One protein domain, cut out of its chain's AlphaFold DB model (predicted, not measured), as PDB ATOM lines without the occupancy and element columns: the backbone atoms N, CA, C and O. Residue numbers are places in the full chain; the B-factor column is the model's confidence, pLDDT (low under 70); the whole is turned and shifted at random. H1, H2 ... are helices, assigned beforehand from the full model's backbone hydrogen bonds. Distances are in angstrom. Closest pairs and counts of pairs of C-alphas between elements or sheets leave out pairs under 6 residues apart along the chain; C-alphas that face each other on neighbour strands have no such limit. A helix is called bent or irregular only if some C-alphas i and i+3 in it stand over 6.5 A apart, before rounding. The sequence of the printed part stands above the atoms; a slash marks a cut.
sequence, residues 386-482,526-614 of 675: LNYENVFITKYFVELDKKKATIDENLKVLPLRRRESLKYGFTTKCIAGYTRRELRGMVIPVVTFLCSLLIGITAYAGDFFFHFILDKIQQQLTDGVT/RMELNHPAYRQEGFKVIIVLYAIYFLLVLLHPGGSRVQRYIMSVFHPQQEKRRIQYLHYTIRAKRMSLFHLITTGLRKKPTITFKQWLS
ATOM      1  N   LEU A 386     252.028 138.188 235.230       86.94
ATOM      2  CA  LEU A 386     252.123 138.773 233.873       86.94
ATOM      3  C   LEU A 386     251.608 140.228 233.784       86.94
ATOM      4  O   LEU A 386     251.996 140.992 232.902       86.94
ATOM      5  N   ASN A 387     250.760 140.634 234.733       83.31
ATOM      6  CA  ASN A 387     250.257 142.001 234.891       83.31
ATOM      7  C   ASN A 387     251.278 143.003 235.481       83.31
ATOM      8  O   ASN A 387     251.053 144.214 235.399       83.31
ATOM      9  N   TYR A 388     252.351 142.547 236.137       84.12
ATOM     10  CA  TYR A 388     253.181 143.409 236.988       84.12
ATOM     11  C   TYR A 388     254.084 144.348 236.177       84.12
ATOM     12  O   TYR A 388     254.961 143.898 235.435       84.12
ATOM     13  N   GLU A 389     253.832 145.657 236.311       80.19
ATOM     14  CA  GLU A 389     254.496 146.753 235.577       80.19
ATOM     15  C   GLU A 389     254.547 146.548 234.050       80.19
ATOM     16  O   GLU A 389     255.367 147.108 233.316       80.19
ATOM     17  N   ASN A 390     253.598 145.766 233.540       86.50
ATOM     18  CA  ASN A 390     253.515 145.423 232.136       86.50
ATOM     19  C   ASN A 390     252.793 146.532 231.352       86.50
ATOM     20  O   ASN A 390     251.574 146.527 231.163       86.50
ATOM     21  N   VAL A 391     253.567 147.570 231.023       84.12
ATOM     22  CA  VAL A 391     253.081 148.852 230.484       84.12
ATOM     23  C   VAL A 391     253.852 149.290 229.233       84.12
ATOM     24  O   VAL A 391     253.354 150.110 228.464       84.12
ATOM     25  N   PHE A 392     255.053 148.752 229.019       84.88
ATOM     26  CA  PHE A 392     255.929 149.158 227.928       84.88
ATOM     27  C   PHE A 392     255.782 148.264 226.694       84.88
ATOM     28  O   PHE A 392     255.726 147.038 226.811       84.88
ATOM     29  N   ILE A 393     255.759 148.906 225.527       86.81
ATOM     30  CA  ILE A 393     255.733 148.296 224.196       86.81
ATOM     31  C   ILE A 393     257.176 148.183 223.699       86.81
ATOM     32  O   ILE A 393     257.890 149.184 223.611       86.81
ATOM     33  N   THR A 394     257.598 146.955 223.417       88.25
ATOM     34  CA  THR A 394     258.948 146.576 222.970       88.25
ATOM     35  C   THR A 394     258.998 146.397 221.449       88.25
ATOM     36  O   THR A 394     257.957 146.416 220.796       88.25
ATOM     37  N   LYS A 395     260.191 146.176 220.873       87.44
ATOM     38  CA  LYS A 395     260.331 145.785 219.456       87.44
ATOM     39  C   LYS A 395     259.543 144.497 219.147       87.44
ATOM     40  O   LYS A 395     258.650 144.524 218.307       87.44
ATOM     41  N   TYR A 396     259.723 143.462 219.975       88.25
ATOM     42  CA  TYR A 396     258.987 142.193 219.886       88.25
ATOM     43  C   TYR A 396     257.454 142.335 219.957       88.25
ATOM     44  O   TYR A 396     256.744 141.584 219.301       88.25
ATOM     45  N   PHE A 397     256.912 143.330 220.675       91.75
ATOM     46  CA  PHE A 397     255.469 143.620 220.614       91.75
ATOM     47  C   PHE A 397     255.040 144.078 219.210       91.75
ATOM     48  O   PHE A 397     253.975 143.690 218.744       91.75
ATOM     49  N   VAL A 398     255.845 144.912 218.541       91.00
ATOM     50  CA  VAL A 398     255.559 145.416 217.185       91.00
ATOM     51  C   VAL A 398     255.722 144.304 216.143       91.00
ATOM     52  O   VAL A 398     254.927 144.225 215.214       91.00
ATOM     53  N   GLU A 399     256.715 143.430 216.309       91.50
ATOM     54  CA  GLU A 399     256.907 142.234 215.471       91.50
ATOM     55  C   GLU A 399     255.733 141.251 215.614       91.50
ATOM     56  O   GLU A 399     255.154 140.838 214.611       91.50
ATOM     57  N   LEU A 400     255.312 140.948 216.848       90.25
ATOM     58  CA  LEU A 400     254.148 140.101 217.131       90.25
ATOM     59  C   LEU A 400     252.845 140.708 216.589       90.25
ATOM     60  O   LEU A 400     252.016 139.986 216.040       90.25
ATOM     61  N   ASP A 401     252.663 142.028 216.698       92.69
ATOM     62  CA  ASP A 401     251.481 142.704 216.154       92.69
ATOM     63  C   ASP A 401     251.446 142.680 214.617       92.69
ATOM     64  O   ASP A 401     250.374 142.519 214.041       92.69
ATOM     65  N   LYS A 402     252.610 142.751 213.948       91.62
ATOM     66  CA  LYS A 402     252.719 142.520 212.498       91.62
ATOM     67  C   LYS A 402     252.339 141.084 212.125       91.62
ATOM     68  O   LYS A 402     251.471 140.916 211.277       91.62
ATOM     69  N   LYS A 403     252.927 140.073 212.783       90.00
ATOM     70  CA  LYS A 403     252.632 138.650 212.514       90.00
ATOM     71  C   LYS A 403     251.166 138.285 212.747       90.00
ATOM     72  O   LYS A 403     250.607 137.471 212.025       90.00
ATOM     73  N   LYS A 404     250.509 138.901 213.733       87.50
ATOM     74  CA  LYS A 404     249.067 138.702 213.931       87.50
ATOM     75  C   LYS A 404     248.219 139.475 212.914       87.50
ATOM     76  O   LYS A 404     247.192 138.958 212.491       87.50
ATOM     77  N   ALA A 405     248.661 140.647 212.458       88.12
ATOM     78  CA  ALA A 405     247.975 141.408 211.411       88.12
ATOM     79  C   ALA A 405     248.040 140.772 210.008       88.12
ATOM     80  O   ALA A 405     247.200 141.109 209.180       88.12
ATOM     81  N   THR A 406     248.994 139.873 209.734       88.06
ATOM     82  CA  THR A 406     249.026 139.071 208.493       88.06
ATOM     83  C   THR A 406     248.077 137.868 208.516       88.06
ATOM     84  O   THR A 406     247.779 137.335 207.457       88.06
ATOM     85  N   ILE A 407     247.587 137.456 209.694       87.25
ATOM     86  CA  ILE A 407     246.608 136.363 209.849       87.25
ATOM     87  C   ILE A 407     245.171 136.913 209.805       87.25
ATOM     88  O   ILE A 407     244.316 136.374 209.112       87.25
ATOM     89  N   ASP A 408     244.895 137.995 210.539       82.50
ATOM     90  CA  ASP A 408     243.609 138.708 210.529       82.50
ATOM     91  C   ASP A 408     243.843 140.176 210.916       82.50
ATOM     92  O   ASP A 408     244.412 140.472 211.971       82.50
ATOM     93  N   GLU A 409     243.367 141.130 210.109       81.50
ATOM     94  CA  GLU A 409     243.523 142.553 210.432       81.50
ATOM     95  C   GLU A 409     242.795 142.938 211.743       81.50
ATOM     96  O   GLU A 409     243.225 143.848 212.452       81.50
ATOM     97  N   ASN A 410     241.771 142.188 212.167       79.12
ATOM     98  CA  ASN A 410     241.087 142.378 213.450       79.12
ATOM     99  C   ASN A 410     241.873 141.823 214.663       79.12
ATOM    100  O   ASN A 410     241.440 141.982 215.817       79.12
ATOM    101  N   LEU A 411     243.038 141.192 214.466       80.88
ATOM    102  CA  LEU A 411     244.006 140.905 215.536       80.88
ATOM    103  C   LEU A 411     244.875 142.125 215.891       80.88
ATOM    104  O   LEU A 411     245.367 142.209 217.019       80.88
ATOM    105  N   LYS A 412     245.037 143.067 214.956       86.69
ATOM    106  CA  LYS A 412     245.971 144.204 214.989       86.69
ATOM    107  C   LYS A 412     245.669 145.196 216.122       86.69
ATOM    108  O   LYS A 412     244.543 145.666 216.314       86.69
ATOM    109  N   VAL A 413     246.695 145.551 216.893       88.06
ATOM    110  CA  VAL A 413     246.601 146.445 218.058       88.06
ATOM    111  C   VAL A 413     247.191 147.829 217.773       88.06
ATOM    112  O   VAL A 413     246.698 148.818 218.325       88.06
ATOM    113  N   LEU A 414     248.185 147.962 216.900       89.44
ATOM    114  CA  LEU A 414     248.729 149.254 216.482       89.44
ATOM    115  C   LEU A 414     247.922 149.826 215.292       89.44
ATOM    116  O   LEU A 414     247.553 149.078 214.392       89.44
ATOM    117  N   PRO A 415     247.638 151.144 215.248       86.75
ATOM    118  CA  PRO A 415     248.120 152.195 216.144       86.75
ATOM    119  C   PRO A 415     247.394 152.268 217.499       86.75
ATOM    120  O   PRO A 415     246.259 151.822 217.680       86.75
ATOM    121  N   LEU A 416     248.055 152.892 218.479       84.25
ATOM    122  CA  LEU A 416     247.471 153.201 219.788       84.25
ATOM    123  C   LEU A 416     246.521 154.400 219.691       84.25
ATOM    124  O   LEU A 416     246.893 155.462 219.190       84.25
ATOM    125  N   ARG A 417     245.326 154.292 220.277       83.06
ATOM    126  CA  ARG A 417     244.396 155.424 220.413       83.06
ATOM    127  C   ARG A 417     245.000 156.490 221.337       83.06
ATOM    128  O   ARG A 417     245.711 156.166 222.288       83.06
ATOM    129  N   ARG A 418     244.632 157.768 221.165       77.12
ATOM    130  CA  ARG A 418     245.176 158.919 221.939       77.12
ATOM    131  C   ARG A 418     245.005 158.826 223.471       77.12
ATOM    132  O   ARG A 418     245.668 159.550 224.205       77.12
ATOM    133  N   ARG A 419     244.133 157.941 223.978       76.56
ATOM    134  CA  ARG A 419     244.000 157.608 225.418       76.56
ATOM    135  C   ARG A 419     244.878 156.427 225.860       76.56
ATOM    136  O   ARG A 419     245.214 156.328 227.036       76.56
ATOM    137  N   GLU A 420     245.240 155.538 224.939       83.19
ATOM    138  CA  GLU A 420     246.094 154.368 225.168       83.19
ATOM    139  C   GLU A 420     247.577 154.763 225.145       83.19
ATOM    140  O   GLU A 420     248.316 154.351 226.033       83.19
ATOM    141  N   SER A 421     248.000 155.639 224.226       77.81
ATOM    142  CA  SER A 421     249.381 156.156 224.150       77.81
ATOM    143  C   SER A 421     249.799 157.026 225.346       77.81
ATOM    144  O   SER A 421     250.983 157.169 225.630       77.81
ATOM    145  N   LEU A 422     248.842 157.565 226.110       73.25
ATOM    146  CA  LEU A 422     249.103 158.232 227.398       73.25
ATOM    147  C   LEU A 422     249.331 157.249 228.561       73.25
ATOM    148  O   LEU A 422     249.684 157.674 229.665       73.25
ATOM    149  N   LYS A 423     249.080 155.955 228.336       78.31
ATOM    150  CA  LYS A 423     249.159 154.882 229.332       78.31
ATOM    151  C   LYS A 423     250.272 153.887 229.014       78.31
ATOM    152  O   LYS A 423     250.946 153.469 229.949       78.31
ATOM    153  N   TYR A 424     250.419 153.500 227.749       81.81
ATOM    154  CA  TYR A 424     251.405 152.547 227.250       81.81
ATOM    155  C   TYR A 424     252.511 153.298 226.501       81.81
ATOM    156  O   TYR A 424     252.221 154.023 225.551       81.81
ATOM    157  N   GLY A 425     253.758 153.147 226.951       76.50
ATOM    158  CA  GLY A 425     254.926 153.833 226.388       76.50
ATOM    159  C   GLY A 425     255.807 152.890 225.567       76.50
ATOM    160  O   GLY A 425     255.939 151.718 225.906       76.50
ATOM    161  N   PHE A 426     256.432 153.390 224.503       76.69
ATOM    162  CA  PHE A 426     257.418 152.629 223.725       76.69
ATOM    163  C   PHE A 426     258.776 152.618 224.440       76.69
ATOM    164  O   PHE A 426     259.257 153.680 224.836       76.69
ATOM    165  N   THR A 427     259.428 151.454 224.559       68.62
ATOM    166  CA  THR A 427     260.774 151.362 225.164       68.62
ATOM    167  C   THR A 427     261.844 152.083 224.346       68.62
ATOM    168  O   THR A 427     262.817 152.568 224.913       68.62
ATOM    169  N   THR A 428     261.651 152.197 223.030       59.78
ATOM    170  CA  THR A 428     262.575 152.847 222.089       59.78
ATOM    171  C   THR A 428     262.608 154.373 222.188       59.78
ATOM    172  O   THR A 428     263.488 154.995 221.598       59.78
ATOM    173  N   LYS A 429     261.684 155.010 222.925       58.97
ATOM    174  CA  LYS A 429     261.720 156.463 223.134       58.97
ATOM    175  C   LYS A 429     262.589 156.810 224.342       58.97
ATOM    176  O   LYS A 429     262.253 156.464 225.476       58.97
ATOM    177  N   CYS A 430     263.685 157.515 224.059       51.97
ATOM    178  CA  CYS A 430     264.649 158.046 225.026       51.97
ATOM    179  C   CYS A 430     264.007 158.998 226.056       51.97
ATOM    180  O   CYS A 430     262.818 159.301 225.985       51.97
ATOM    181  N   ILE A 431     264.819 159.471 227.005       51.97
ATOM    182  CA  ILE A 431     264.450 160.199 228.238       51.97
ATOM    183  C   ILE A 431     263.350 161.270 228.064       51.97
ATOM    184  O   ILE A 431     262.449 161.334 228.892       51.97
ATOM    185  N   ALA A 432     263.339 162.042 226.972       50.03
ATOM    186  CA  ALA A 432     262.288 163.036 226.697       50.03
ATOM    187  C   ALA A 432     260.858 162.448 226.560       50.03
ATOM    188  O   ALA A 432     259.866 163.162 226.694       50.03
ATOM    189  N   GLY A 433     260.725 161.145 226.300       58.59
ATOM    190  CA  GLY A 433     259.464 160.425 226.109       58.59
ATOM    191  C   GLY A 433     258.867 159.826 227.387       58.59
ATOM    192  O   GLY A 433     258.490 158.649 227.380       58.59
ATOM    193  N   TYR A 434     258.789 160.584 228.485       66.25
ATOM    194  CA  TYR A 434     258.151 160.107 229.719       66.25
ATOM    195  C   TYR A 434     256.626 159.960 229.575       66.25
ATOM    196  O   TYR A 434     255.898 160.882 229.202       66.25
ATOM    197  N   THR A 435     256.110 158.795 229.957       68.44
ATOM    198  CA  THR A 435     254.675 158.496 230.010       68.44
ATOM    199  C   THR A 435     254.011 159.301 231.134       68.44
ATOM    200  O   THR A 435     254.594 159.470 232.205       68.44
ATOM    201  N   ARG A 436     252.734 159.703 230.996       68.69
ATOM    202  CA  ARG A 436     251.989 160.393 232.082       68.69
ATOM    203  C   ARG A 436     251.945 159.613 233.407       68.69
ATOM    204  O   ARG A 436     251.709 160.205 234.458       68.69
ATOM    205  N   ARG A 437     252.157 158.293 233.376       68.19
ATOM    206  CA  ARG A 437     252.324 157.443 234.567       68.19
ATOM    207  C   ARG A 437     253.699 157.604 235.228       68.19
ATOM    208  O   ARG A 437     253.752 157.649 236.450       68.19
ATOM    209  N   GLU A 438     254.766 157.715 234.442       75.69
ATOM    210  CA  GLU A 438     256.142 157.915 234.921       75.69
ATOM    211  C   GLU A 438     256.288 159.315 235.534       75.69
ATOM    212  O   GLU A 438     256.730 159.442 236.672       75.69
ATOM    213  N   LEU A 439     255.757 160.343 234.858       75.31
ATOM    214  CA  LEU A 439     255.656 161.715 235.376       75.31
ATOM    215  C   LEU A 439     254.893 161.791 236.711       75.31
ATOM    216  O   LEU A 439     255.310 162.495 237.623       75.31
ATOM    217  N   ARG A 440     253.804 161.023 236.875       73.50
ATOM    218  CA  ARG A 440     253.098 160.908 238.168       73.50
ATOM    219  C   ARG A 440     253.916 160.198 239.248       73.50
ATOM    220  O   ARG A 440     253.699 160.474 240.422       73.50
ATOM    221  N   GLY A 441     254.836 159.312 238.865       74.75
ATOM    222  CA  GLY A 441     255.820 158.721 239.774       74.75
ATOM    223  C   GLY A 441     256.824 159.757 240.281       74.75
ATOM    224  O   GLY A 441     257.098 159.785 241.474       74.75
ATOM    225  N   MET A 442     257.289 160.663 239.409       78.56
ATOM    226  CA  MET A 442     258.231 161.739 239.764       78.56
ATOM    227  C   MET A 442     257.673 162.746 240.779       78.56
ATOM    228  O   MET A 442     258.460 163.351 241.499       78.56
ATOM    229  N   VAL A 443     256.348 162.922 240.883       78.75
ATOM    230  CA  VAL A 443     255.739 163.939 241.767       78.75
ATOM    231  C   VAL A 443     256.195 163.794 243.224       78.75
ATOM    232  O   VAL A 443     256.521 164.797 243.848       78.75
ATOM    233  N   ILE A 444     256.259 162.575 243.772       78.88
ATOM    234  CA  ILE A 444     256.651 162.376 245.180       78.88
ATOM    235  C   ILE A 444     258.154 162.668 245.391       78.88
ATOM    236  O   ILE A 444     258.459 163.486 246.260       78.88
ATOM    237  N   PRO A 445     259.097 162.107 244.601       79.50
ATOM    238  CA  PRO A 445     260.506 162.504 244.633       79.50
ATOM    239  C   PRO A 445     260.751 164.007 244.434       79.50
ATOM    240  O   PRO A 445     261.510 164.590 245.200       79.50
ATOM    241  N   VAL A 446     260.088 164.651 243.465       81.50
ATOM    242  CA  VAL A 446     260.269 166.084 243.166       81.50
ATOM    243  C   VAL A 446     259.733 166.969 244.291       81.50
ATOM    244  O   VAL A 446     260.422 167.895 244.707       81.50
ATOM    245  N   VAL A 447     258.551 166.678 244.847       77.06
ATOM    246  CA  VAL A 447     258.039 167.423 246.012       77.06
ATOM    247  C   VAL A 447     258.932 167.201 247.235       77.06
ATOM    248  O   VAL A 447     259.217 168.154 247.952       77.06
ATOM    249  N   THR A 448     259.450 165.985 247.439       77.69
ATOM    250  CA  THR A 448     260.400 165.705 248.531       77.69
ATOM    251  C   THR A 448     261.687 166.518 248.365       77.69
ATOM    252  O   THR A 448     262.108 167.172 249.315       77.69
ATOM    253  N   PHE A 449     262.255 166.562 247.153       83.69
ATOM    254  CA  PHE A 449     263.415 167.392 246.817       83.69
ATOM    255  C   PHE A 449     263.162 168.878 247.101       83.69
ATOM    256  O   PHE A 449     263.983 169.522 247.749       83.69
ATOM    257  N   LEU A 450     262.013 169.415 246.672       79.81
ATOM    258  CA  LEU A 450     261.648 170.815 246.907       79.81
ATOM    259  C   LEU A 450     261.468 171.118 248.403       79.81
ATOM    260  O   LEU A 450     261.948 172.148 248.871       79.81
ATOM    261  N   CYS A 451     260.856 170.218 249.180       78.50
ATOM    262  CA  CYS A 451     260.784 170.356 250.636       78.50
ATOM    263  C   CYS A 451     262.178 170.343 251.287       78.50
ATOM    264  O   CYS A 451     262.451 171.189 252.133       78.50
ATOM    265  N   SER A 452     263.076 169.438 250.879       78.12
ATOM    266  CA  SER A 452     264.466 169.413 251.362       78.12
ATOM    267  C   SER A 452     265.231 170.690 251.006       78.12
ATOM    268  O   SER A 452     265.911 171.244 251.865       78.12
ATOM    269  N   LEU A 453     265.072 171.197 249.781       81.44
ATOM    270  CA  LEU A 453     265.689 172.444 249.331       81.44
ATOM    271  C   LEU A 453     265.200 173.645 250.159       81.44
ATOM    272  O   LEU A 453     266.016 174.440 250.615       81.44
ATOM    273  N   LEU A 454     263.891 173.740 250.422       76.62
ATOM    274  CA  LEU A 454     263.316 174.779 251.283       76.62
ATOM    275  C   LEU A 454     263.865 174.713 252.717       76.62
ATOM    276  O   LEU A 454     264.187 175.754 253.278       76.62
ATOM    277  N   ILE A 455     264.031 173.514 253.290       77.19
ATOM    278  CA  ILE A 455     264.668 173.326 254.609       77.19
ATOM    279  C   ILE A 455     266.130 173.789 254.586       77.19
ATOM    280  O   ILE A 455     266.577 174.462 255.510       77.19
ATOM    281  N   GLY A 456     266.877 173.461 253.527       76.94
ATOM    282  CA  GLY A 456     268.256 173.923 253.354       76.94
ATOM    283  C   GLY A 456     268.361 175.449 253.282       76.94
ATOM    284  O   GLY A 456     269.221 176.036 253.937       76.94
ATOM    285  N   ILE A 457     267.453 176.094 252.543       77.75
ATOM    286  CA  ILE A 457     267.390 177.556 252.409       77.75
ATOM    287  C   ILE A 457     267.009 178.219 253.740       77.75
ATOM    288  O   ILE A 457     267.668 179.178 254.137       77.75
ATOM    289  N   THR A 458     266.000 177.719 254.465       71.81
ATOM    290  CA  THR A 458     265.608 178.308 255.761       71.81
ATOM    291  C   THR A 458     266.670 178.105 256.838       71.81
ATOM    292  O   THR A 458     266.902 179.019 257.627       71.81
ATOM    293  N   ALA A 459     267.375 176.969 256.843       74.81
ATOM    294  CA  ALA A 459     268.517 176.747 257.728       74.81
ATOM    295  C   ALA A 459     269.680 177.708 257.418       74.81
ATOM    296  O   ALA A 459     270.224 178.317 258.335       74.81
ATOM    297  N   TYR A 460     270.021 177.900 256.138       78.12
ATOM    298  CA  TYR A 460     271.059 178.848 255.714       78.12
ATOM    299  C   TYR A 460     270.700 180.303 256.062       78.12
ATOM    300  O   TYR A 460     271.529 181.032 256.604       78.12
ATOM    301  N   ALA A 461     269.451 180.712 255.814       71.81
ATOM    302  CA  ALA A 461     268.950 182.031 256.191       71.81
ATOM    303  C   ALA A 461     268.948 182.237 257.718       71.81
ATOM    304  O   ALA A 461     269.262 183.328 258.186       71.81
ATOM    305  N   GLY A 462     268.657 181.188 258.496       71.88
ATOM    306  CA  GLY A 462     268.776 181.193 259.955       71.88
ATOM    307  C   GLY A 462     270.217 181.397 260.430       71.88
ATOM    308  O   GLY A 462     270.468 182.298 261.226       71.88
ATOM    309  N   ASP A 463     271.173 180.622 259.903       77.69
ATOM    310  CA  ASP A 463     272.613 180.770 260.189       77.69
ATOM    311  C   ASP A 463     273.105 182.200 259.873       77.69
ATOM    312  O   ASP A 463     273.820 182.808 260.672       77.69
ATOM    313  N   PHE A 464     272.675 182.767 258.739       75.19
ATOM    314  CA  PHE A 464     272.995 184.143 258.345       75.19
ATOM    315  C   PHE A 464     272.359 185.188 259.277       75.19
ATOM    316  O   PHE A 464     273.026 186.137 259.684       75.19
ATOM    317  N   PHE A 465     271.096 185.002 259.670       72.81
ATOM    318  CA  PHE A 465     270.396 185.895 260.599       72.81
ATOM    319  C   PHE A 465     271.022 185.883 262.003       72.81
ATOM    320  O   PHE A 465     271.189 186.941 262.608       72.81
ATOM    321  N   PHE A 466     271.460 184.718 262.497       74.88
ATOM    322  CA  PHE A 466     272.233 184.630 263.740       74.88
ATOM    323  C   PHE A 466     273.588 185.341 263.633       74.88
ATOM    324  O   PHE A 466     273.963 186.055 264.561       74.88
ATOM    325  N   HIS A 467     274.306 185.204 262.511       73.81
ATOM    326  CA  HIS A 467     275.548 185.950 262.276       73.81
ATOM    327  C   HIS A 467     275.305 187.469 262.264       73.81
ATOM    328  O   HIS A 467     276.032 188.196 262.933       73.81
ATOM    329  N   PHE A 468     274.249 187.940 261.593       74.69
ATOM    330  CA  PHE A 468     273.877 189.358 261.542       74.69
ATOM    331  C   PHE A 468     273.503 189.933 262.920       74.69
ATOM    332  O   PHE A 468     273.948 191.024 263.268       74.69
ATOM    333  N   ILE A 469     272.735 189.201 263.738       71.69
ATOM    334  CA  ILE A 469     272.436 189.617 265.120       71.69
ATOM    335  C   ILE A 469     273.727 189.733 265.940       71.69
ATOM    336  O   ILE A 469     273.919 190.724 266.641       71.69
ATOM    337  N   LEU A 470     274.615 188.739 265.852       73.44
ATOM    338  CA  LEU A 470     275.868 188.733 266.607       73.44
ATOM    339  C   LEU A 470     276.814 189.862 266.168       73.44
ATOM    340  O   LEU A 470     277.387 190.518 267.032       73.44
ATOM    341  N   ASP A 471     276.916 190.148 264.869       74.69
ATOM    342  CA  ASP A 471     277.662 191.294 264.324       74.69
ATOM    343  C   ASP A 471     277.116 192.638 264.848       74.69
ATOM    344  O   ASP A 471     277.877 193.488 265.313       74.69
ATOM    345  N   LYS A 472     275.787 192.814 264.884       72.88
ATOM    346  CA  LYS A 472     275.165 194.037 265.424       72.88
ATOM    347  C   LYS A 472     275.343 194.186 266.937       72.88
ATOM    348  O   LYS A 472     275.541 195.304 267.413       72.88
ATOM    349  N   ILE A 473     275.337 193.082 267.687       71.75
ATOM    350  CA  ILE A 473     275.685 193.075 269.118       71.75
ATOM    351  C   ILE A 473     277.167 193.438 269.312       71.75
ATOM    352  O   ILE A 473     277.485 194.238 270.190       71.75
ATOM    353  N   GLN A 474     278.074 192.912 268.483       67.44
ATOM    354  CA  GLN A 474     279.503 193.242 268.544       67.44
ATOM    355  C   GLN A 474     279.793 194.714 268.240       67.44
ATOM    356  O   GLN A 474     280.609 195.313 268.936       67.44
ATOM    357  N   GLN A 475     279.121 195.305 267.251       68.50
ATOM    358  CA  GLN A 475     279.248 196.733 266.939       68.50
ATOM    359  C   GLN A 475     278.846 197.583 268.154       68.50
ATOM    360  O   GLN A 475     279.679 198.312 268.683       68.50
ATOM    361  N   GLN A 476     277.654 197.364 268.727       64.56
ATOM    362  CA  GLN A 476     277.218 198.099 269.928       64.56
ATOM    363  C   GLN A 476     278.096 197.876 271.175       64.56
ATOM    364  O   GLN A 476     278.161 198.756 272.032       64.56
ATOM    365  N   LEU A 477     278.775 196.727 271.293       58.16
ATOM    366  CA  LEU A 477     279.761 196.471 272.353       58.16
ATOM    367  C   LEU A 477     281.119 197.145 272.099       58.16
ATOM    368  O   LEU A 477     281.851 197.385 273.055       58.16
ATOM    369  N   THR A 478     281.463 197.437 270.843       57.09
ATOM    370  CA  THR A 478     282.734 198.078 270.466       57.09
ATOM    371  C   THR A 478     282.607 199.599 270.524       57.09
ATOM    372  O   THR A 478     283.424 200.262 271.157       57.09
ATOM    373  N   ASP A 479     281.532 200.142 269.950       54.78
ATOM    374  CA  ASP A 479     281.257 201.584 269.891       54.78
ATOM    375  C   ASP A 479     280.926 202.181 271.277       54.78
ATOM    376  O   ASP A 479     280.977 203.392 271.473       54.78
ATOM    377  N   GLY A 480     280.575 201.333 272.252       46.41
ATOM    378  CA  GLY A 480     280.169 201.730 273.602       46.41
ATOM    379  C   GLY A 480     281.279 201.787 274.661       46.41
ATOM    380  O   GLY A 480     280.950 202.002 275.827       46.41
ATOM    381  N   VAL A 481     282.556 201.551 274.317       47.47
ATOM    382  CA  VAL A 481     283.656 201.440 275.305       47.47
ATOM    383  C   VAL A 481     284.905 202.234 274.891       47.47
ATOM    384  O   VAL A 481     285.943 201.673 274.543       47.47
ATOM    385  N   THR A 482     284.835 203.560 275.010       36.41
ATOM    386  CA  THR A 482     285.995 204.472 274.975       36.41
ATOM    387  C   THR A 482     286.299 205.021 276.374       36.41
ATOM    388  O   THR A 482     286.096 206.195 276.671       36.41
ATOM    389  N   ARG A 526     287.412 191.276 271.015       42.00
ATOM    390  CA  ARG A 526     286.718 191.095 269.734       42.00
ATOM    391  C   ARG A 526     286.746 189.618 269.333       42.00
ATOM    392  O   ARG A 526     287.707 189.155 268.727       42.00
ATOM    393  N   MET A 527     285.685 188.874 269.654       47.50
ATOM    394  CA  MET A 527     285.519 187.505 269.152       47.50
ATOM    395  C   MET A 527     285.533 187.547 267.619       47.50
ATOM    396  O   MET A 527     284.674 188.201 267.024       47.50
ATOM    397  N   GLU A 528     286.491 186.865 266.986       46.03
ATOM    398  CA  GLU A 528     286.613 186.787 265.526       46.03
ATOM    399  C   GLU A 528     285.388 186.057 264.951       46.03
ATOM    400  O   GLU A 528     285.325 184.828 264.869       46.03
ATOM    401  N   LEU A 529     284.360 186.836 264.602       50.03
ATOM    402  CA  LEU A 529     283.096 186.347 264.075       50.03
ATOM    403  C   LEU A 529     283.294 185.984 262.598       50.03
ATOM    404  O   LEU A 529     282.903 186.732 261.707       50.03
ATOM    405  N   ASN A 530     283.964 184.850 262.363       53.12
ATOM    406  CA  ASN A 530     284.398 184.374 261.047       53.12
ATOM    407  C   ASN A 530     283.315 184.579 259.983       53.12
ATOM    408  O   ASN A 530     282.296 183.881 259.961       53.12
ATOM    409  N   HIS A 531     283.554 185.558 259.110       48.34
ATOM    410  CA  HIS A 531     282.598 186.003 258.109       48.34
ATOM    411  C   HIS A 531     282.225 184.823 257.188       48.34
ATOM    412  O   HIS A 531     283.122 184.076 256.775       48.34
ATOM    413  N   PRO A 532     280.939 184.617 256.831       52.00
ATOM    414  CA  PRO A 532     280.487 183.438 256.082       52.00
ATOM    415  C   PRO A 532     281.172 183.238 254.720       52.00
ATOM    416  O   PRO A 532     281.111 182.136 254.175       52.00
ATOM    417  N   ALA A 533     281.894 184.241 254.206       46.16
ATOM    418  CA  ALA A 533     282.826 184.100 253.088       46.16
ATOM    419  C   ALA A 533     283.855 182.960 253.277       46.16
ATOM    420  O   ALA A 533     284.105 182.218 252.330       46.16
ATOM    421  N   TYR A 534     284.373 182.715 254.489       45.47
ATOM    422  CA  TYR A 534     285.296 181.588 254.734       45.47
ATOM    423  C   TYR A 534     284.608 180.206 254.630       45.47
ATOM    424  O   TYR A 534     285.260 179.166 254.637       45.47
ATOM    425  N   ARG A 535     283.272 180.166 254.489       55.41
ATOM    426  CA  ARG A 535     282.479 178.949 254.236       55.41
ATOM    427  C   ARG A 535     282.121 178.759 252.748       55.41
ATOM    428  O   ARG A 535     281.348 177.854 252.434       55.41
ATOM    429  N   GLN A 536     282.680 179.551 251.822       60.38
ATOM    430  CA  GLN A 536     282.423 179.418 250.376       60.38
ATOM    431  C   GLN A 536     282.714 178.004 249.839       60.38
ATOM    432  O   GLN A 536     281.896 177.465 249.093       60.38
ATOM    433  N   GLU A 537     283.802 177.354 250.270       63.94
ATOM    434  CA  GLU A 537     284.101 175.956 249.903       63.94
ATOM    435  C   GLU A 537     282.987 174.986 250.328       63.94
ATOM    436  O   GLU A 537     282.517 174.168 249.536       63.94
ATOM    437  N   GLY A 538     282.483 175.127 251.558       68.75
ATOM    438  CA  GLY A 538     281.365 174.320 252.052       68.75
ATOM    439  C   GLY A 538     280.073 174.551 251.262       68.75
ATOM    440  O   GLY A 538     279.328 173.605 251.009       68.75
ATOM    441  N   PHE A 539     279.824 175.785 250.814       71.44
ATOM    442  CA  PHE A 539     278.664 176.114 249.984       71.44
ATOM    443  C   PHE A 539     278.742 175.472 248.589       71.44
ATOM    444  O   PHE A 539     277.748 174.901 248.135       71.44
ATOM    445  N   LYS A 540     279.928 175.452 247.953       74.38
ATOM    446  CA  LYS A 540     280.167 174.710 246.698       74.38
ATOM    447  C   LYS A 540     279.812 173.225 246.858       74.38
ATOM    448  O   LYS A 540     279.063 172.684 246.046       74.38
ATOM    449  N   VAL A 541     280.282 172.583 247.932       76.38
ATOM    450  CA  VAL A 541     279.984 171.168 248.227       76.38
ATOM    451  C   VAL A 541     278.482 170.934 248.431       76.38
ATOM    452  O   VAL A 541     277.936 169.977 247.885       76.38
ATOM    453  N   ILE A 542     277.787 171.817 249.156       78.88
ATOM    454  CA  ILE A 542     276.332 171.716 249.364       78.88
ATOM    455  C   ILE A 542     275.573 171.828 248.032       78.88
ATOM    456  O   ILE A 542     274.694 171.003 247.773       78.88
ATOM    457  N   ILE A 543     275.931 172.777 247.157       80.94
ATOM    458  CA  ILE A 543     275.329 172.904 245.818       80.94
ATOM    459  C   ILE A 543     275.545 171.627 244.998       80.94
ATOM    460  O   ILE A 543     274.589 171.105 244.425       80.94
ATOM    461  N   VAL A 544     276.767 171.085 244.975       82.69
ATOM    462  CA  VAL A 544     277.085 169.847 244.241       82.69
ATOM    463  C   VAL A 544     276.268 168.660 244.766       82.69
ATOM    464  O   VAL A 544     275.717 167.899 243.970       82.69
ATOM    465  N   LEU A 545     276.100 168.526 246.086       81.12
ATOM    466  CA  LEU A 545     275.262 167.479 246.683       81.12
ATOM    467  C   LEU A 545     273.779 167.625 246.301       81.12
ATOM    468  O   LEU A 545     273.142 166.629 245.950       81.12
ATOM    469  N   TYR A 546     273.229 168.845 246.299       84.62
ATOM    470  CA  TYR A 546     271.857 169.084 245.831       84.62
ATOM    471  C   TYR A 546     271.700 168.857 244.319       84.62
ATOM    472  O   TYR A 546     270.681 168.309 243.901       84.62
ATOM    473  N   ALA A 547     272.700 169.190 243.499       86.44
ATOM    474  CA  ALA A 547     272.693 168.909 242.063       86.44
ATOM    475  C   ALA A 547     272.717 167.397 241.768       86.44
ATOM    476  O   ALA A 547     271.949 166.915 240.933       86.44
ATOM    477  N   ILE A 548     273.523 166.623 242.507       84.75
ATOM    478  CA  ILE A 548     273.532 165.153 242.436       84.75
ATOM    479  C   ILE A 548     272.177 164.584 242.882       84.75
ATOM    480  O   ILE A 548     271.624 163.715 242.205       84.75
ATOM    481  N   TYR A 549     271.597 165.089 243.976       85.75
ATOM    482  CA  TYR A 549     270.274 164.653 244.437       85.75
ATOM    483  C   TYR A 549     269.176 164.958 243.399       85.75
ATOM    484  O   TYR A 549     268.353 164.089 243.105       85.75
ATOM    485  N   PHE A 550     269.207 166.136 242.768       86.00
ATOM    486  CA  PHE A 550     268.298 166.494 241.677       86.00
ATOM    487  C   PHE A 550     268.443 165.552 240.472       86.00
ATOM    488  O   PHE A 550     267.445 165.043 239.958       86.00
ATOM    489  N   LEU A 551     269.678 165.240 240.063       85.44
ATOM    490  CA  LEU A 551     269.950 164.295 238.977       85.44
ATOM    491  C   LEU A 551     269.401 162.891 239.289       85.44
ATOM    492  O   LEU A 551     268.762 162.277 238.435       85.44
ATOM    493  N   LEU A 552     269.568 162.399 240.521       83.56
ATOM    494  CA  LEU A 552     268.996 161.121 240.965       83.56
ATOM    495  C   LEU A 552     267.455 161.128 240.950       83.56
ATOM    496  O   LEU A 552     266.838 160.119 240.600       83.56
ATOM    497  N   VAL A 553     266.824 162.263 241.269       84.44
ATOM    498  CA  VAL A 553     265.365 162.452 241.170       84.44
ATOM    499  C   VAL A 553     264.885 162.439 239.712       84.44
ATOM    500  O   VAL A 553     263.865 161.810 239.420       84.44
ATOM    501  N   LEU A 554     265.628 163.045 238.779       81.44
ATOM    502  CA  LEU A 554     265.330 162.973 237.340       81.44
ATOM    503  C   LEU A 554     265.507 161.554 236.773       81.44
ATOM    504  O   LEU A 554     264.681 161.085 235.986       81.44
ATOM    505  N   LEU A 555     266.545 160.834 237.205       80.69
ATOM    506  CA  LEU A 555     266.819 159.457 236.778       80.69
ATOM    507  C   LEU A 555     265.840 158.422 237.363       80.69
ATOM    508  O   LEU A 555     265.763 157.303 236.852       80.69
ATOM    509  N   HIS A 556     265.052 158.778 238.385       79.75
ATOM    510  CA  HIS A 556     264.193 157.850 239.129       79.75
ATOM    511  C   HIS A 556     263.259 156.975 238.253       79.75
ATOM    512  O   HIS A 556     263.270 155.756 238.442       79.75
ATOM    513  N   PRO A 557     262.515 157.490 237.246       73.50
ATOM    514  CA  PRO A 557     261.688 156.638 236.378       73.50
ATOM    515  C   PRO A 557     262.512 155.820 235.374       73.50
ATOM    516  O   PRO A 557     262.073 154.759 234.927       73.50
ATOM    517  N   GLY A 558     263.721 156.288 235.036       70.50
ATOM    518  CA  GLY A 558     264.697 155.510 234.275       70.50
ATOM    519  C   GLY A 558     265.081 154.229 235.017       70.50
ATOM    520  O   GLY A 558     265.164 153.173 234.396       70.50
ATOM    521  N   GLY A 559     265.182 154.291 236.350       77.00
ATOM    522  CA  GLY A 559     265.402 153.131 237.217       77.00
ATOM    523  C   GLY A 559     264.410 151.988 236.973       77.00
ATOM    524  O   GLY A 559     264.834 150.851 236.783       77.00
ATOM    525  N   SER A 560     263.106 152.271 236.871       75.12
ATOM    526  CA  SER A 560     262.090 151.242 236.577       75.12
ATOM    527  C   SER A 560     262.223 150.643 235.169       75.12
ATOM    528  O   SER A 560     261.978 149.450 234.979       75.12
ATOM    529  N   ARG A 561     262.649 151.436 234.173       83.19
ATOM    530  CA  ARG A 561     262.943 150.924 232.820       83.19
ATOM    531  C   ARG A 561     264.181 150.022 232.822       83.19
ATOM    532  O   ARG A 561     264.141 148.952 232.222       83.19
ATOM    533  N   VAL A 562     265.239 150.412 233.536       83.56
ATOM    534  CA  VAL A 562     266.471 149.618 233.705       83.56
ATOM    535  C   VAL A 562     266.187 148.315 234.460       83.56
ATOM    536  O   VAL A 562     266.634 147.258 234.028       83.56
ATOM    537  N   GLN A 563     265.373 148.347 235.520       85.00
ATOM    538  CA  GLN A 563     264.935 147.146 236.246       85.00
ATOM    539  C   GLN A 563     264.190 146.157 235.335       85.00
ATOM    540  O   GLN A 563     264.516 144.968 235.337       85.00
ATOM    541  N   ARG A 564     263.249 146.630 234.500       85.81
ATOM    542  CA  ARG A 564     262.591 145.775 233.494       85.81
ATOM    543  C   ARG A 564     263.580 145.253 232.451       85.81
ATOM    544  O   ARG A 564     263.507 144.076 232.123       85.81
ATOM    545  N   TYR A 565     264.500 146.083 231.957       86.94
ATOM    546  CA  TYR A 565     265.509 145.661 230.981       86.94
ATOM    547  C   TYR A 565     266.379 144.518 231.529       86.94
ATOM    548  O   TYR A 565     266.445 143.454 230.918       86.94
ATOM    549  N   ILE A 566     266.934 144.683 232.735       89.56
ATOM    550  CA  ILE A 566     267.729 143.656 233.422       89.56
ATOM    551  C   ILE A 566     266.916 142.359 233.593       89.56
ATOM    552  O   ILE A 566     267.386 141.286 233.221       89.56
ATOM    553  N   MET A 567     265.672 142.439 234.083       89.12
ATOM    554  CA  MET A 567     264.814 141.251 234.215       89.12
ATOM    555  C   MET A 567     264.458 140.607 232.863       89.12
ATOM    556  O   MET A 567     264.306 139.390 232.807       89.12
ATOM    557  N   SER A 568     264.343 141.376 231.775       87.88
ATOM    558  CA  SER A 568     264.071 140.834 230.435       87.88
ATOM    559  C   SER A 568     265.263 140.086 229.829       87.88
ATOM    560  O   SER A 568     265.051 139.103 229.126       87.88
ATOM    561  N   VAL A 569     266.497 140.488 230.162       90.00
ATOM    562  CA  VAL A 569     267.726 139.779 229.764       90.00
ATOM    563  C   VAL A 569     267.881 138.469 230.545       90.00
ATOM    564  O   VAL A 569     268.169 137.438 229.948       90.00
ATOM    565  N   PHE A 570     267.633 138.473 231.861       92.12
ATOM    566  CA  PHE A 570     267.728 137.255 232.683       92.12
ATOM    567  C   PHE A 570     266.552 136.277 232.507       92.12
ATOM    568  O   PHE A 570     266.709 135.082 232.752       92.12
ATOM    569  N   HIS A 571     265.367 136.756 232.110       91.81
ATOM    570  CA  HIS A 571     264.150 135.942 232.010       91.81
ATOM    571  C   HIS A 571     263.381 136.187 230.687       91.81
ATOM    572  O   HIS A 571     262.222 136.624 230.717       91.81
ATOM    573  N   PRO A 572     263.985 135.889 229.515       91.81
ATOM    574  CA  PRO A 572     263.422 136.228 228.202       91.81
ATOM    575  C   PRO A 572     262.101 135.505 227.898       91.81
ATOM    576  O   PRO A 572     261.166 136.129 227.396       91.81
ATOM    577  N   GLN A 573     261.967 134.225 228.272       90.50
ATOM    578  CA  GLN A 573     260.712 133.468 228.126       90.50
ATOM    579  C   GLN A 573     259.546 134.131 228.881       90.50
ATOM    580  O   GLN A 573     258.436 134.231 228.359       90.50
ATOM    581  N   GLN A 574     259.800 134.648 230.089       90.50
ATOM    582  CA  GLN A 574     258.763 135.313 230.876       90.50
ATOM    583  C   GLN A 574     258.390 136.675 230.283       90.50
ATOM    584  O   GLN A 574     257.224 137.064 230.330       90.50
ATOM    585  N   GLU A 575     259.342 137.396 229.685       91.06
ATOM    586  CA  GLU A 575     259.038 138.641 228.973       91.06
ATOM    587  C   GLU A 575     258.255 138.391 227.666       91.06
ATOM    588  O   GLU A 575     257.339 139.164 227.388       91.06
ATOM    589  N   LYS A 576     258.490 137.285 226.931       91.56
ATOM    590  CA  LYS A 576     257.603 136.857 225.821       91.56
ATOM    591  C   LYS A 576     256.150 136.692 226.297       91.56
ATOM    592  O   LYS A 576     255.268 137.392 225.794       91.56
ATOM    593  N   ARG A 577     255.923 135.871 227.338       90.75
ATOM    594  CA  ARG A 577     254.597 135.651 227.964       90.75
ATOM    595  C   ARG A 577     253.941 136.957 228.412       90.75
ATOM    596  O   ARG A 577     252.751 137.190 228.191       90.75
ATOM    597  N   ARG A 578     254.723 137.872 228.995       92.44
ATOM    598  CA  ARG A 578     254.267 139.221 229.372       92.44
ATOM    599  C   ARG A 578     253.866 140.052 228.143       92.44
ATOM    600  O   ARG A 578     252.844 140.734 228.197       92.44
ATOM    601  N   ILE A 579     254.607 139.999 227.040       91.88
ATOM    602  CA  ILE A 579     254.305 140.757 225.814       91.88
ATOM    603  C   ILE A 579     253.042 140.224 225.115       91.88
ATOM    604  O   ILE A 579     252.158 141.024 224.796       91.88
ATOM    605  N   GLN A 580     252.889 138.902 224.980       91.44
ATOM    606  CA  GLN A 580     251.657 138.265 224.486       91.44
ATOM    607  C   GLN A 580     250.448 138.648 225.359       91.44
ATOM    608  O   GLN A 580     249.423 139.115 224.854       91.44
ATOM    609  N   TYR A 581     250.591 138.552 226.689       92.00
ATOM    610  CA  TYR A 581     249.550 138.965 227.633       92.00
ATOM    611  C   TYR A 581     249.168 140.444 227.482       92.00
ATOM    612  O   TYR A 581     247.985 140.789 227.565       92.00
ATOM    613  N   LEU A 582     250.141 141.335 227.251       92.50
ATOM    614  CA  LEU A 582     249.900 142.763 227.037       92.50
ATOM    615  C   LEU A 582     249.080 143.011 225.763       92.50
ATOM    616  O   LEU A 582     248.128 143.795 225.810       92.50
ATOM    617  N   HIS A 583     249.419 142.330 224.665       92.19
ATOM    618  CA  HIS A 583     248.726 142.415 223.373       92.19
ATOM    619  C   HIS A 583     247.256 141.995 223.505       92.19
ATOM    620  O   HIS A 583     246.355 142.828 223.334       92.19
ATOM    621  N   TYR A 584     247.019 140.768 223.984       90.38
ATOM    622  CA  TYR A 584     245.685 140.242 224.295       90.38
ATOM    623  C   TYR A 584     244.892 141.194 225.205       90.38
ATOM    624  O   TYR A 584     243.728 141.518 224.951       90.38
ATOM    625  N   THR A 585     245.540 141.719 226.247       89.44
ATOM    626  CA  THR A 585     244.921 142.618 227.230       89.44
ATOM    627  C   THR A 585     244.491 143.965 226.644       89.44
ATOM    628  O   THR A 585     243.575 144.591 227.190       89.44
ATOM    629  N   ILE A 586     245.122 144.440 225.564       89.69
ATOM    630  CA  ILE A 586     244.688 145.643 224.841       89.69
ATOM    631  C   ILE A 586     243.537 145.287 223.886       89.69
ATOM    632  O   ILE A 586     242.494 145.947 223.953       89.69
ATOM    633  N   ARG A 587     243.654 144.207 223.092       88.31
ATOM    634  CA  ARG A 587     242.588 143.723 222.185       88.31
ATOM    635  C   ARG A 587     241.271 143.476 222.934       88.31
ATOM    636  O   ARG A 587     240.248 144.072 222.603       88.31
ATOM    637  N   ALA A 588     241.306 142.718 224.032       85.44
ATOM    638  CA  ALA A 588     240.138 142.414 224.866       85.44
ATOM    639  C   ALA A 588     239.467 143.669 225.475       85.44
ATOM    640  O   ALA A 588     238.250 143.707 225.684       85.44
ATOM    641  N   LYS A 589     240.234 144.737 225.737       84.69
ATOM    642  CA  LYS A 589     239.693 146.020 226.228       84.69
ATOM    643  C   LYS A 589     239.080 146.862 225.117       84.69
ATOM    644  O   LYS A 589     238.115 147.574 225.380       84.69
ATOM    645  N   ARG A 590     239.569 146.753 223.881       85.00
ATOM    646  CA  ARG A 590     238.909 147.356 222.715       85.00
ATOM    647  C   ARG A 590     237.590 146.650 222.402       85.00
ATOM    648  O   ARG A 590     236.586 147.341 222.254       85.00
ATOM    649  N   MET A 591     237.568 145.314 222.410       79.56
ATOM    650  CA  MET A 591     236.344 144.534 222.178       79.56
ATOM    651  C   MET A 591     235.287 144.754 223.268       79.56
ATOM    652  O   MET A 591     234.135 145.018 222.940       79.56
ATOM    653  N   SER A 592     235.653 144.740 224.557       73.88
ATOM    654  CA  SER A 592     234.670 144.985 225.630       73.88
ATOM    655  C   SER A 592     234.127 146.420 225.636       73.88
ATOM    656  O   SER A 592     232.940 146.614 225.884       73.88
ATOM    657  N   LEU A 593     234.938 147.428 225.280       72.25
ATOM    658  CA  LEU A 593     234.442 148.793 225.064       72.25
ATOM    659  C   LEU A 593     233.522 148.889 223.839       72.25
ATOM    660  O   LEU A 593     232.491 149.546 223.925       72.25
ATOM    661  N   PHE A 594     233.860 148.233 222.725       71.62
ATOM    662  CA  PHE A 594     233.007 148.194 221.535       71.62
ATOM    663  C   PHE A 594     231.656 147.534 221.837       71.62
ATOM    664  O   PHE A 594     230.617 148.131 221.576       71.62
ATOM    665  N   HIS A 595     231.661 146.370 222.489       64.31
ATOM    666  CA  HIS A 595     230.443 145.647 222.854       64.31
ATOM    667  C   HIS A 595     229.564 146.430 223.851       64.31
ATOM    668  O   HIS A 595     228.333 146.366 223.781       64.31
ATOM    669  N   LEU A 596     230.170 147.212 224.753       63.25
ATOM    670  CA  LEU A 596     229.455 148.103 225.675       63.25
ATOM    671  C   LEU A 596     228.890 149.347 224.964       63.25
ATOM    672  O   LEU A 596     227.823 149.830 225.334       63.25
ATOM    673  N   ILE A 597     229.546 149.833 223.904       62.66
ATOM    674  CA  ILE A 597     229.024 150.903 223.041       62.66
ATOM    675  C   ILE A 597     227.854 150.390 222.187       62.66
ATOM    676  O   ILE A 597     226.803 151.024 222.174       62.66
ATOM    677  N   THR A 598     227.976 149.237 221.522       64.00
ATOM    678  CA  THR A 598     226.906 148.695 220.659       64.00
ATOM    679  C   THR A 598     225.667 148.268 221.450       64.00
ATOM    680  O   THR A 598     224.544 148.466 220.988       64.00
ATOM    681  N   THR A 599     225.836 147.748 222.671       57.59
ATOM    682  CA  THR A 599     224.705 147.461 223.574       57.59
ATOM    683  C   THR A 599     224.126 148.728 224.206       57.59
ATOM    684  O   THR A 599     222.904 148.859 224.270       57.59
ATOM    685  N   GLY A 600     224.964 149.697 224.596       48.78
ATOM    686  CA  GLY A 600     224.519 150.991 225.124       48.78
ATOM    687  C   GLY A 600     223.736 151.832 224.110       48.78
ATOM    688  O   GLY A 600     222.738 152.452 224.465       48.78
ATOM    689  N   LEU A 601     224.120 151.800 222.830       46.81
ATOM    690  CA  LEU A 601     223.387 152.477 221.753       46.81
ATOM    691  C   LEU A 601     222.027 151.828 221.448       46.81
ATOM    692  O   LEU A 601     221.127 152.520 220.981       46.81
ATOM    693  N   ARG A 602     221.833 150.538 221.761       44.66
ATOM    694  CA  ARG A 602     220.544 149.845 221.578       44.66
ATOM    695  C   ARG A 602     219.509 150.125 222.675       44.66
ATOM    696  O   ARG A 602     218.348 149.773 222.481       44.66
ATOM    697  N   LYS A 603     219.873 150.767 223.797       47.12
ATOM    698  CA  LYS A 603     218.910 151.264 224.802       47.12
ATOM    699  C   LYS A 603     219.374 152.575 225.447       47.12
ATOM    700  O   LYS A 603     220.192 152.559 226.361       47.12
ATOM    701  N   LYS A 604     218.733 153.690 225.074       32.59
ATOM    702  CA  LYS A 604     218.602 154.879 225.936       32.59
ATOM    703  C   LYS A 604     217.394 154.686 226.874       32.59
ATOM    704  O   LYS A 604     216.278 154.970 226.446       32.59
ATOM    705  N   PRO A 605     217.548 154.233 228.133       40.69
ATOM    706  CA  PRO A 605     216.498 154.432 229.123       40.69
ATOM    707  C   PRO A 605     216.385 155.933 229.429       40.69
ATOM    708  O   PRO A 605     217.383 156.590 229.734       40.69
ATOM    709  N   THR A 606     215.176 156.481 229.377       37.34
ATOM    710  CA  THR A 606     214.867 157.852 229.805       37.34
ATOM    711  C   THR A 606     214.857 157.934 231.334       37.34
ATOM    712  O   THR A 606     213.809 157.955 231.976       37.34
ATOM    713  N   ILE A 607     216.051 157.949 231.938       45.94
ATOM    714  CA  ILE A 607     216.228 158.039 233.396       45.94
ATOM    715  C   ILE A 607     215.650 159.370 233.889       45.94
ATOM    716  O   ILE A 607     216.250 160.431 233.716       45.94
ATOM    717  N   THR A 608     214.478 159.315 234.521       48.88
ATOM    718  CA  THR A 608     213.790 160.494 235.055       48.88
ATOM    719  C   THR A 608     214.617 161.134 236.172       48.88
ATOM    720  O   THR A 608     215.238 160.431 236.972       48.88
ATOM    721  N   PHE A 609     214.585 162.466 236.292       50.88
ATOM    722  CA  PHE A 609     215.425 163.242 237.220       50.88
ATOM    723  C   PHE A 609     215.444 162.703 238.669       50.88
ATOM    724  O   PHE A 609     216.514 162.586 239.271       50.88
ATOM    725  N   LYS A 610     214.291 162.259 239.202       48.97
ATOM    726  CA  LYS A 610     214.183 161.614 240.531       48.97
ATOM    727  C   LYS A 610     215.089 160.378 240.689       48.97
ATOM    728  O   LYS A 610     215.697 160.203 241.743       48.97
ATOM    729  N   GLN A 611     215.215 159.535 239.661       48.44
ATOM    730  CA  GLN A 611     216.064 158.336 239.709       48.44
ATOM    731  C   GLN A 611     217.552 158.708 239.746       48.44
ATOM    732  O   GLN A 611     218.288 158.176 240.579       48.44
ATOM    733  N   TRP A 612     217.978 159.672 238.921       56.00
ATOM    734  CA  TRP A 612     219.352 160.195 238.922       56.00
ATOM    735  C   TRP A 612     219.736 160.791 240.284       56.00
ATOM    736  O   TRP A 612     220.798 160.471 240.821       56.00
ATOM    737  N   LEU A 613     218.839 161.576 240.892       42.69
ATOM    738  CA  LEU A 613     219.041 162.138 242.231       42.69
ATOM    739  C   LEU A 613     219.231 161.029 243.286       42.69
ATOM    740  O   LEU A 613     220.166 161.084 244.086       42.69
ATOM    741  N   SER A 614     218.403 159.978 243.227       53.22
ATOM    742  CA  SER A 614     218.445 158.841 244.163       53.22
ATOM    743  C   SER A 614     219.707 157.967 244.063       53.22
ATOM    744  O   SER A 614     220.047 157.278 245.025       53.22
TER     745      SER A 614
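AT A GLANCE: This is residues 386 to 482 and 526 to 614 of the 675 residues of the protein "DgyrCDS845" of Dimorphilus gyrociliatus (UniProt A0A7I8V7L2). Two long helices, H2 and H3, lie side by side and run opposite ways as a long arm, which reaches out from a small head made by H1, the first part of H4 and the long loop of residues 406 to 435. H3 kinks near residue 557 and leads on to H4, whose residues 591 to 601 stick out from the head in another direction, with the short H5 at the tip. The printed part has 186 residues, with five named helices in the order H1, H2, H3, H4, H5 and no named strand; the class is all helix. The whole is extended, with a radius of gyration of the C-alphas of 29.7 A, and flat, spanning 100 by 58 by 22 A.

HOW THE PARTS SIT: H1, residues 395 to 405, touches H4, residues 572 to 601, which meets it with residues 579 to 583 alone. The closest C-alphas, those of Phe 397 and Ile 579, are 6.0 A apart, and the two run the same way at a steep tilt of 50 degrees. Near H1 in the chain, residues 392 to 393 form a short parallel pairing with residues 425 to 426. H2, residues 436 to 478, touches H3, residues 532 to 570, at a shallow tilt of 11 degrees, opposite ways; their closest C-alphas, those of Glu 438 and Pro 557, are 5.9 A apart. H3 and H4 are close but not clearly touching, about perpendicular at 82 degrees, with the C-alphas of Ser 568 and Glu 575 closest at 5.7 A. H5, residues 609 to 614, touches no helix. Every O i to N i+4 pair is within hydrogen-bond range in H1 and H5, against 37 of 39 in H2, 29 of 35 in H3 and 25 of 26 in H4.

IN THESE COORDINATES: H1 begins at C-alpha 395 (260.331, 145.785, 219.456) and is 15.4 A long. H2 is 62.0 A long, with a kink of 29 degrees near residue 444; it is irregular, but only just, with C-alphas 441 and 444 6.6 A apart. H3 is 53.3 A long, with a kink of 53 degrees near residue 557, and is irregular: C-alphas 534 and 537 are 7.5 A apart. H4 is 43.7 A long and starts at C-alpha 572 (263.422, 136.228, 228.202). H5, 8.8 A long, ends at C-alpha 614 (218.445, 158.841, 244.163).

THE WHOLE: The two C-alphas farthest apart, those of Ile 407 and Thr 482, are 102.1 A apart. Residues 483 to 525 are not printed, and C-alphas 482 and 526 are 14.4 A apart across this cut. The link from H1 to H2 is long, with 30 residues. Residues 533 to 538 and 591 to 614 stand free. The mean pLDDT of the printed part is 74.3, and residues 427 to 437, 474 to 482, 526 to 538 and 595 to 614 are under 70.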